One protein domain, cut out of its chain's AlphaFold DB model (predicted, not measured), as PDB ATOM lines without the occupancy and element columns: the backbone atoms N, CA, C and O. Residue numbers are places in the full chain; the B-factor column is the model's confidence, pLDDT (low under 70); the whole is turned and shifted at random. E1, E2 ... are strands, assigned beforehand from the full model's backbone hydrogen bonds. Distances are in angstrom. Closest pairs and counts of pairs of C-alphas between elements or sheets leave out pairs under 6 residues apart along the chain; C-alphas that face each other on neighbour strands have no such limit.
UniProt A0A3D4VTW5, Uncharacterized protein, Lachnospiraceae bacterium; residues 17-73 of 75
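Overview. This is residues 17 to 73 of the 75 residues of an uncharacterized protein of Lachnospiraceae bacterium (UniProt A0A3D4VTW5). What is the shape? One twisted antiparallel sheet, in order E3 E2 E1 E4 E5, makes an elongated slab with E1 in its middle. What is in it? The printed part has 57 residues, all strand in class, with E1 to E5 in chain order. How large? Only just loose, close to compact, it has a radius of gyration of the C-alphas of 12.7 A and spans 38 by 21 by 14 A.

Arrangement. Which strands are inner? E1, residues 17 to 25, is antiparallel to E2, residues 28 to 35, with N 21 and O 32 2.8 A apart, and to E4, residues 54 to 63, with N 20 and O 58 2.8 A apart. Which are edges? E3, residues 40 to 47, is antiparallel to E2 at 168 degrees, N 31 and O 44 2.8 A apart; E5, residues 66 to 72, to E4 at 158 degrees, N 61 and O 68 2.9 A apart. What path results? E1 E2 E3 form a meander, each the antiparallel neighbour of the one before; E4, beside E1, completes a Greek key.

Along the chain. Where are the anchors? E1 begins at C-alpha 17 (147.674, 111.772, 112.811); E5 ends at C-alpha 72 (136.347, 114.384, 104.879). How long are the strands? E4 measures 28.7 A, E1 26.1 A.

Size, cuts and confidence. Are links long? E3 to E4 is short, the others tight; the printed part has no cut. Where is confidence low? Residues 49 to 51, 64 and 73 are under 70.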
ATOM      1  N   LEU A  17     148.451 111.716 114.043       87.25
ATOM      2  CA  LEU A  17     147.674 111.772 112.811       87.25
ATOM      3  C   LEU A  17     147.494 110.380 112.200       87.25
ATOM      4  O   LEU A  17     148.409 109.783 111.641       87.25
ATOM      5  N   GLN A  18     146.255 109.906 112.208       88.38
ATOM      6  CA  GLN A  18     145.855 108.659 111.570       88.38
ATOM      7  C   GLN A  18     144.874 108.943 110.438       88.38
ATOM      8  O   GLN A  18     143.960 109.764 110.547       88.38
ATOM      9  N   VAL A  19     145.046 108.249 109.320       90.06
ATOM     10  CA  VAL A  19     144.218 108.427 108.128       90.06
ATOM     11  C   VAL A  19     143.536 107.115 107.789       90.06
ATOM     12  O   VAL A  19     144.185 106.113 107.503       90.06
ATOM     13  N   PHE A  20     142.210 107.149 107.754       90.12
ATOM     14  CA  PHE A  20     141.367 106.048 107.322       90.12
ATOM     15  C   PHE A  20     140.726 106.386 105.985       90.12
ATOM     16  O   PHE A  20     140.057 107.405 105.826       90.12
ATOM     17  N   ARG A  21     140.888 105.514 105.002       90.38
ATOM     18  CA  ARG A  21     140.163 105.580 103.734       90.38
ATOM     19  C   ARG A  21     139.194 104.419 103.689       90.38
ATOM     20  O   ARG A  21     139.611 103.271 103.735       90.38
ATOM     21  N   LEU A  22     137.911 104.735 103.611       89.00
ATOM     22  CA  LEU A  22     136.835 103.774 103.472       89.00
ATOM     23  C   LEU A  22     136.328 103.836 102.038       89.00
ATOM     24  O   LEU A  22     135.990 104.907 101.537       89.00
ATOM     25  N   LYS A  23     136.255 102.687 101.387       88.88
ATOM     26  CA  LYS A  23     135.691 102.544 100.055       88.88
ATOM     27  C   LYS A  23     134.727 101.366 100.062       88.88
ATOM     28  O   LYS A  23     135.155 100.226 100.184       88.88
ATOM     29  N   GLY A  24     133.436 101.651  99.961       89.62
ATOM     30  CA  GLY A  24     132.411 100.652  99.694       89.62
ATOM     31  C   GLY A  24     132.293 100.425  98.190       89.62
ATOM     32  O   GLY A  24     132.068 101.390  97.460       89.62
ATOM     33  N   GLU A  25     132.431  99.188  97.720       86.38
ATOM     34  CA  GLU A  25     132.217  98.795  96.323       86.38
ATOM     35  C   GLU A  25     131.531  97.421  96.264       86.38
ATOM     36  O   GLU A  25     132.021  96.467  96.850       86.38
ATOM     37  N   LYS A  26     130.392  97.307  95.563       81.44
ATOM     38  CA  LYS A  26     129.714  96.024  95.253       81.44
ATOM     39  C   LYS A  26     129.494  95.053  96.432       81.44
ATOM     40  O   LYS A  26     129.442  93.843  96.231       81.44
ATOM     41  N   GLY A  27     129.294  95.574  97.639       84.75
ATOM     42  CA  GLY A  27     129.102  94.755  98.836       84.75
ATOM     43  C   GLY A  27     130.385  94.414  99.595       84.75
ATOM     44  O   GLY A  27     130.345  93.622 100.531       84.75
ATOM     45  N   ASP A  28     131.504  95.040  99.250       89.50
ATOM     46  CA  ASP A  28     132.749  94.997 100.005       89.50
ATOM     47  C   ASP A  28     133.086  96.395 100.530       89.50
ATOM     48  O   ASP A  28     132.945  97.402  99.837       89.50
ATOM     49  N   LEU A  29     133.520  96.472 101.784       88.44
ATOM     50  CA  LEU A  29     134.061  97.669 102.412       88.44
ATOM     51  C   LEU A  29     135.569  97.504 102.557       88.44
ATOM     52  O   LEU A  29     136.049  96.774 103.423       88.44
ATOM     53  N   HIS A  30     136.311  98.239 101.745       91.00
ATOM     54  CA  HIS A  30     137.749  98.388 101.880       91.00
ATOM     55  C   HIS A  30     138.052  99.508 102.871       91.00
ATOM     56  O   HIS A  30     137.605 100.641 102.696       91.00
ATOM     57  N   ILE A  31     138.818  99.200 103.908       90.62
ATOM     58  CA  ILE A  31     139.296 100.147 104.911       90.62
ATOM     59  C   ILE A  31     140.818 100.134 104.850       90.62
ATOM     60  O   ILE A  31     141.438  99.099 105.067       90.62
ATOM     61  N   ILE A  32     141.414 101.282 104.563       91.00
ATOM     62  CA  ILE A  32     142.863 101.468 104.533       91.00
ATOM     63  C   ILE A  32     143.212 102.427 105.663       91.00
ATOM     64  O   ILE A  32     142.806 103.587 105.627       91.00
ATOM     65  N   HIS A  33     143.936 101.937 106.659       90.75
ATOM     66  CA  HIS A  33     144.451 102.694 107.788       90.75
ATOM     67  C   HIS A  33     145.945 102.961 107.587       90.75
ATOM     68  O   HIS A  33     146.722 102.029 107.406       90.75
ATOM     69  N   THR A  34     146.353 104.227 107.617       90.38
ATOM     70  CA  THR A  34     147.756 104.643 107.498       90.38
ATOM     71  C   THR A  34     148.109 105.730 108.506       90.38
ATOM     72  O   THR A  34     147.284 106.616 108.731       90.38
ATOM     73  N   GLN A  35     149.337 105.718 109.022       89.25
ATOM     74  CA  GLN A  35     149.933 106.786 109.845       89.25
ATOM     75  C   GLN A  35     151.417 106.986 109.488       89.25
ATOM     76  O   GLN A  35     152.011 106.128 108.824       89.25
ATOM     77  N   GLU A  36     152.001 108.120 109.885       85.56
ATOM     78  CA  GLU A  36     153.353 108.511 109.468       85.56
ATOM     79  C   GLU A  36     154.430 108.080 110.470       85.56
ATOM     80  O   GLU A  36     155.463 107.562 110.040       85.56
ATOM     81  N   GLU A  37     154.204 108.235 111.781       83.38
ATOM     82  CA  GLU A  37     155.221 107.923 112.793       83.38
ATOM     83  C   GLU A  37     154.653 107.172 114.019       83.38
ATOM     84  O   GLU A  37     153.941 107.758 114.831       83.38
ATOM     85  N   PRO A  38     154.980 105.877 114.210       82.62
ATOM     86  CA  PRO A  38     155.727 104.991 113.315       82.62
ATOM     87  C   PRO A  38     154.954 104.710 112.022       82.62
ATOM     88  O   PRO A  38     153.723 104.683 112.016       82.62
ATOM     89  N   VAL A  39     155.689 104.459 110.934       84.56
ATOM     90  CA  VAL A  39     155.105 104.146 109.623       84.56
ATOM     91  C   VAL A  39     154.286 102.865 109.731       84.56
ATOM     92  O   VAL A  39     154.841 101.769 109.761       84.56
ATOM     93  N   TYR A  40     152.967 103.012 109.723       86.81
ATOM     94  CA  TYR A  40     152.036 101.894 109.760       86.81
ATOM     95  C   TYR A  40     151.038 102.017 108.619       86.81
ATOM     96  O   TYR A  40     150.526 103.095 108.305       86.81
ATOM     97  N   CYS A  41     150.780 100.886 107.974       86.50
ATOM     98  CA  CYS A  41     149.830 100.747 106.887       86.50
ATOM     99  C   CYS A  41     149.113  99.415 107.055       86.50
ATOM    100  O   CYS A  41     149.745  98.358 107.097       86.50
ATOM    101  N   HIS A  42     147.793  99.471 107.137       88.31
ATOM    102  CA  HIS A  42     146.956  98.302 107.289       88.31
ATOM    103  C   HIS A  42     145.709  98.425 106.431       88.31
ATOM    104  O   HIS A  42     144.937  99.373 106.554       88.31
ATOM    105  N   GLU A  43     145.501  97.446 105.564       90.06
ATOM    106  CA  GLU A  43     144.325  97.351 104.713       90.06
ATOM    107  C   GLU A  43     143.480  96.152 105.126       90.06
ATOM    108  O   GLU A  43     143.979  95.047 105.337       90.06
ATOM    109  N   VAL A  44     142.176  96.372 105.243       89.06
ATOM    110  CA  VAL A  44     141.208  95.327 105.564       89.06
ATOM    111  C   VAL A  44     140.033  95.460 104.623       89.06
ATOM    112  O   VAL A  44     139.503  96.548 104.415       89.06
ATOM    113  N   THR A  45     139.599  94.329 104.082       89.38
ATOM    114  CA  THR A  45     138.359  94.244 103.317       89.38
ATOM    115  C   THR A  45     137.340  93.476 104.141       89.38
ATOM    116  O   THR A  45     137.609  92.360 104.583       89.38
ATOM    117  N   LEU A  46     136.189  94.092 104.381       86.69
ATOM    118  CA  LEU A  46     135.084  93.502 105.124       86.69
ATOM    119  C   LEU A  46     133.877  93.349 104.199       86.69
ATOM    120  O   LEU A  46     133.575  94.291 103.470       86.69
ATOM    121  N   PRO A  47     133.139  92.232 104.265       87.19
ATOM    122  CA  PRO A  47     131.876  92.124 103.552       87.19
ATOM    123  C   PRO A  47     130.892  93.153 104.124       87.19
ATOM    124  O   PRO A  47     130.617  93.176 105.328       87.19
ATOM    125  N   LEU A  48     130.374  94.025 103.265       82.81
ATOM    126  CA  LEU A  48     129.371  95.024 103.594       82.81
ATOM    127  C   LEU A  48     128.049  94.630 102.941       82.81
ATOM    128  O   LEU A  48     127.929  94.551 101.724       82.81
ATOM    129  N   ASN A  49     127.002  94.454 103.739       69.75
ATOM    130  CA  ASN A  49     125.658  94.272 103.199       69.75
ATOM    131  C   ASN A  49     125.131  95.608 102.651       69.75
ATOM    132  O   ASN A  49     124.380  96.318 103.318       69.75
ATOM    133  N   GLY A  50     125.555  95.963 101.441       66.31
ATOM    134  CA  GLY A  50     125.129  97.173 100.757       66.31
ATOM    135  C   GLY A  50     125.643  97.232  99.325       66.31
ATOM    136  O   GLY A  50     126.834  97.121  99.075       66.31
ATOM    137  N   GLU A  51     124.741  97.471  98.379       66.25
ATOM    138  CA  GLU A  51     125.080  97.681  96.961       66.25
ATOM    139  C   GLU A  51     125.555  99.116  96.682       66.25
ATOM    140  O   GLU A  51     125.863  99.472  95.548       66.25
ATOM    141  N   LYS A  52     125.575  99.970  97.712       71.69
ATOM    142  CA  LYS A  52     125.881 101.387  97.572       71.69
ATOM    143  C   LYS A  52     127.387 101.602  97.581       71.69
ATOM    144  O   LYS A  52     128.048 101.363  98.587       71.69
ATOM    145  N   GLU A  53     127.893 102.104  96.464       82.75
ATOM    146  CA  GLU A  53     129.278 102.530  96.334       82.75
ATOM    147  C   GLU A  53     129.468 103.874  97.040       82.75
ATOM    148  O   GLU A  53     128.691 104.812  96.845       82.75
ATOM    149  N   PHE A  54     130.483 103.970  97.891       84.38
ATOM    150  CA  PHE A  54     130.846 105.226  98.540       84.38
ATOM    151  C   PHE A  54     132.341 105.268  98.797       84.38
ATOM    152  O   PHE A  54     132.980 104.245  99.022       84.38
ATOM    153  N   THR A  55     132.899 106.470  98.785       87.06
ATOM    154  CA  THR A  55     134.269 106.711  99.227       87.06
ATOM    155  C   THR A  55     134.209 107.757 100.320       87.06
ATOM    156  O   THR A  55     133.571 108.790 100.157       87.06
ATOM    157  N   ALA A  56     134.832 107.463 101.450       87.44
ATOM    158  CA  ALA A  56     134.913 108.349 102.593       87.44
ATOM    159  C   ALA A  56     136.354 108.367 103.089       87.44
ATOM    160  O   ALA A  56     137.012 107.329 103.180       87.44
ATOM    161  N   LYS A  57     136.852 109.550 103.429       89.88
ATOM    162  CA  LYS A  57     138.160 109.697 104.060       89.88
ATOM    163  C   LYS A  57     137.949 110.240 105.460       89.88
ATOM    164  O   LYS A  57     137.227 111.208 105.639       89.88
ATOM    165  N   ILE A  58     138.544 109.609 106.455       89.00
ATOM    166  CA  ILE A  58     138.459 110.010 107.853       89.00
ATOM    167  C   ILE A  58     139.872 110.301 108.336       89.00
ATOM    168  O   ILE A  58     140.781 109.497 108.146       89.00
ATOM    169  N   PHE A  59     140.048 111.456 108.953       88.50
ATOM    170  CA  PHE A  59     141.259 111.820 109.665       88.50
ATOM    171  C   PHE A  59     140.979 111.687 111.151       88.50
ATOM    172  O   PHE A  59     139.978 112.202 111.641       88.50
ATOM    173  N   VAL A  60     141.838 110.978 111.861       86.81
ATOM    174  CA  VAL A  60     141.778 110.854 113.311       86.81
ATOM    175  C   VAL A  60     142.988 111.589 113.846       86.81
ATOM    176  O   VAL A  60     144.120 111.235 113.535       86.81
ATOM    177  N   ILE A  61     142.721 112.663 114.578       88.00
ATOM    178  CA  ILE A  61     143.742 113.444 115.260       88.00
ATOM    179  C   ILE A  61     143.665 113.051 116.724       88.00
ATOM    180  O   ILE A  61     142.653 113.322 117.370       88.00
ATOM    181  N   ASP A  62     144.695 112.383 117.217       83.25
ATOM    182  CA  ASP A  62     144.829 112.015 118.621       83.25
ATOM    183  C   ASP A  62     145.801 112.997 119.271       83.25
ATOM    184  O   ASP A  62     147.018 112.874 119.148       83.25
ATOM    185  N   ASP A  63     145.258 114.036 119.906       78.44
ATOM    186  CA  ASP A  63     146.033 114.807 120.869       78.44
ATOM    187  C   ASP A  63     146.010 114.019 122.179       78.44
ATOM    188  O   ASP A  63     144.976 113.453 122.525       78.44
ATOM    189  N   THR A  64     147.127 113.963 122.903       69.44
ATOM    190  CA  THR A  64     147.313 113.165 124.136       69.44
ATOM    191  C   THR A  64     146.140 113.226 125.137       69.44
ATOM    192  O   THR A  64     145.992 112.319 125.955       69.44
ATOM    193  N   ASP A  65     145.330 114.291 125.095       74.56
ATOM    194  CA  ASP A  65     144.131 114.494 125.915       74.56
ATOM    195  C   ASP A  65     142.794 114.230 125.176       74.56
ATOM    196  O   ASP A  65     141.799 113.839 125.796       74.56
ATOM    197  N   HIS A  66     142.738 114.414 123.851       78.25
ATOM    198  CA  HIS A  66     141.514 114.337 123.046       78.25
ATOM    199  C   HIS A  66     141.725 113.718 121.656       78.25
ATOM    200  O   HIS A  66     142.467 114.235 120.822       78.25
ATOM    201  N   SER A  67     140.918 112.702 121.342       78.69
ATOM    202  CA  SER A  67     140.815 112.129 119.999       78.69
ATOM    203  C   SER A  67     139.675 112.779 119.203       78.69
ATOM    204  O   SER A  67     138.508 112.716 119.596       78.69
ATOM    205  N   THR A  68     139.980 113.362 118.043       84.88
ATOM    206  CA  THR A  68     139.002 113.967 117.125       84.88
ATOM    207  C   THR A  68     138.939 113.188 115.816       84.88
ATOM    208  O   THR A  68     139.943 113.052 115.124       84.88
ATOM    209  N   MET A  69     137.747 112.719 115.433       85.94
ATOM    210  CA  MET A  69     137.504 112.117 114.118       85.94
ATOM    211  C   MET A  69     136.866 113.133 113.171       85.94
ATOM    212  O   MET A  69     135.762 113.618 113.417       85.94
ATOM    213  N   LEU A  70     137.539 113.414 112.062       84.62
ATOM    214  CA  LEU A  70     137.084 114.301 111.001       84.62
ATOM    215  C   LEU A  70     136.765 113.480 109.758       84.62
ATOM    216  O   LEU A  70     137.658 112.931 109.115       84.62
ATOM    217  N   LEU A  71     135.487 113.413 109.402       82.50
ATOM    218  CA  LEU A  71     135.058 112.873 108.120       82.50
ATOM    219  C   LEU A  71     135.289 113.941 107.042       82.50
ATOM    220  O   LEU A  71     134.612 114.964 107.015       82.50
ATOM    221  N   ALA A  72     136.242 113.694 106.153       76.94
ATOM    222  CA  ALA A  72     136.347 114.384 104.879       76.94
ATOM    223  C   ALA A  72     135.347 113.751 103.910       76.94
ATOM    224  O   ALA A  72     135.685 112.898 103.086       76.94
ATOM    225  N   GLU A  73     134.086 114.134 104.081       67.06
ATOM    226  CA  GLU A  73     133.081 114.008 103.035       67.06
ATOM    227  C   GLU A  73     133.392 115.118 102.018       67.06
ATOM    228  O   GLU A  73     133.453 116.295 102.382       67.06
TER     229      GLU A  73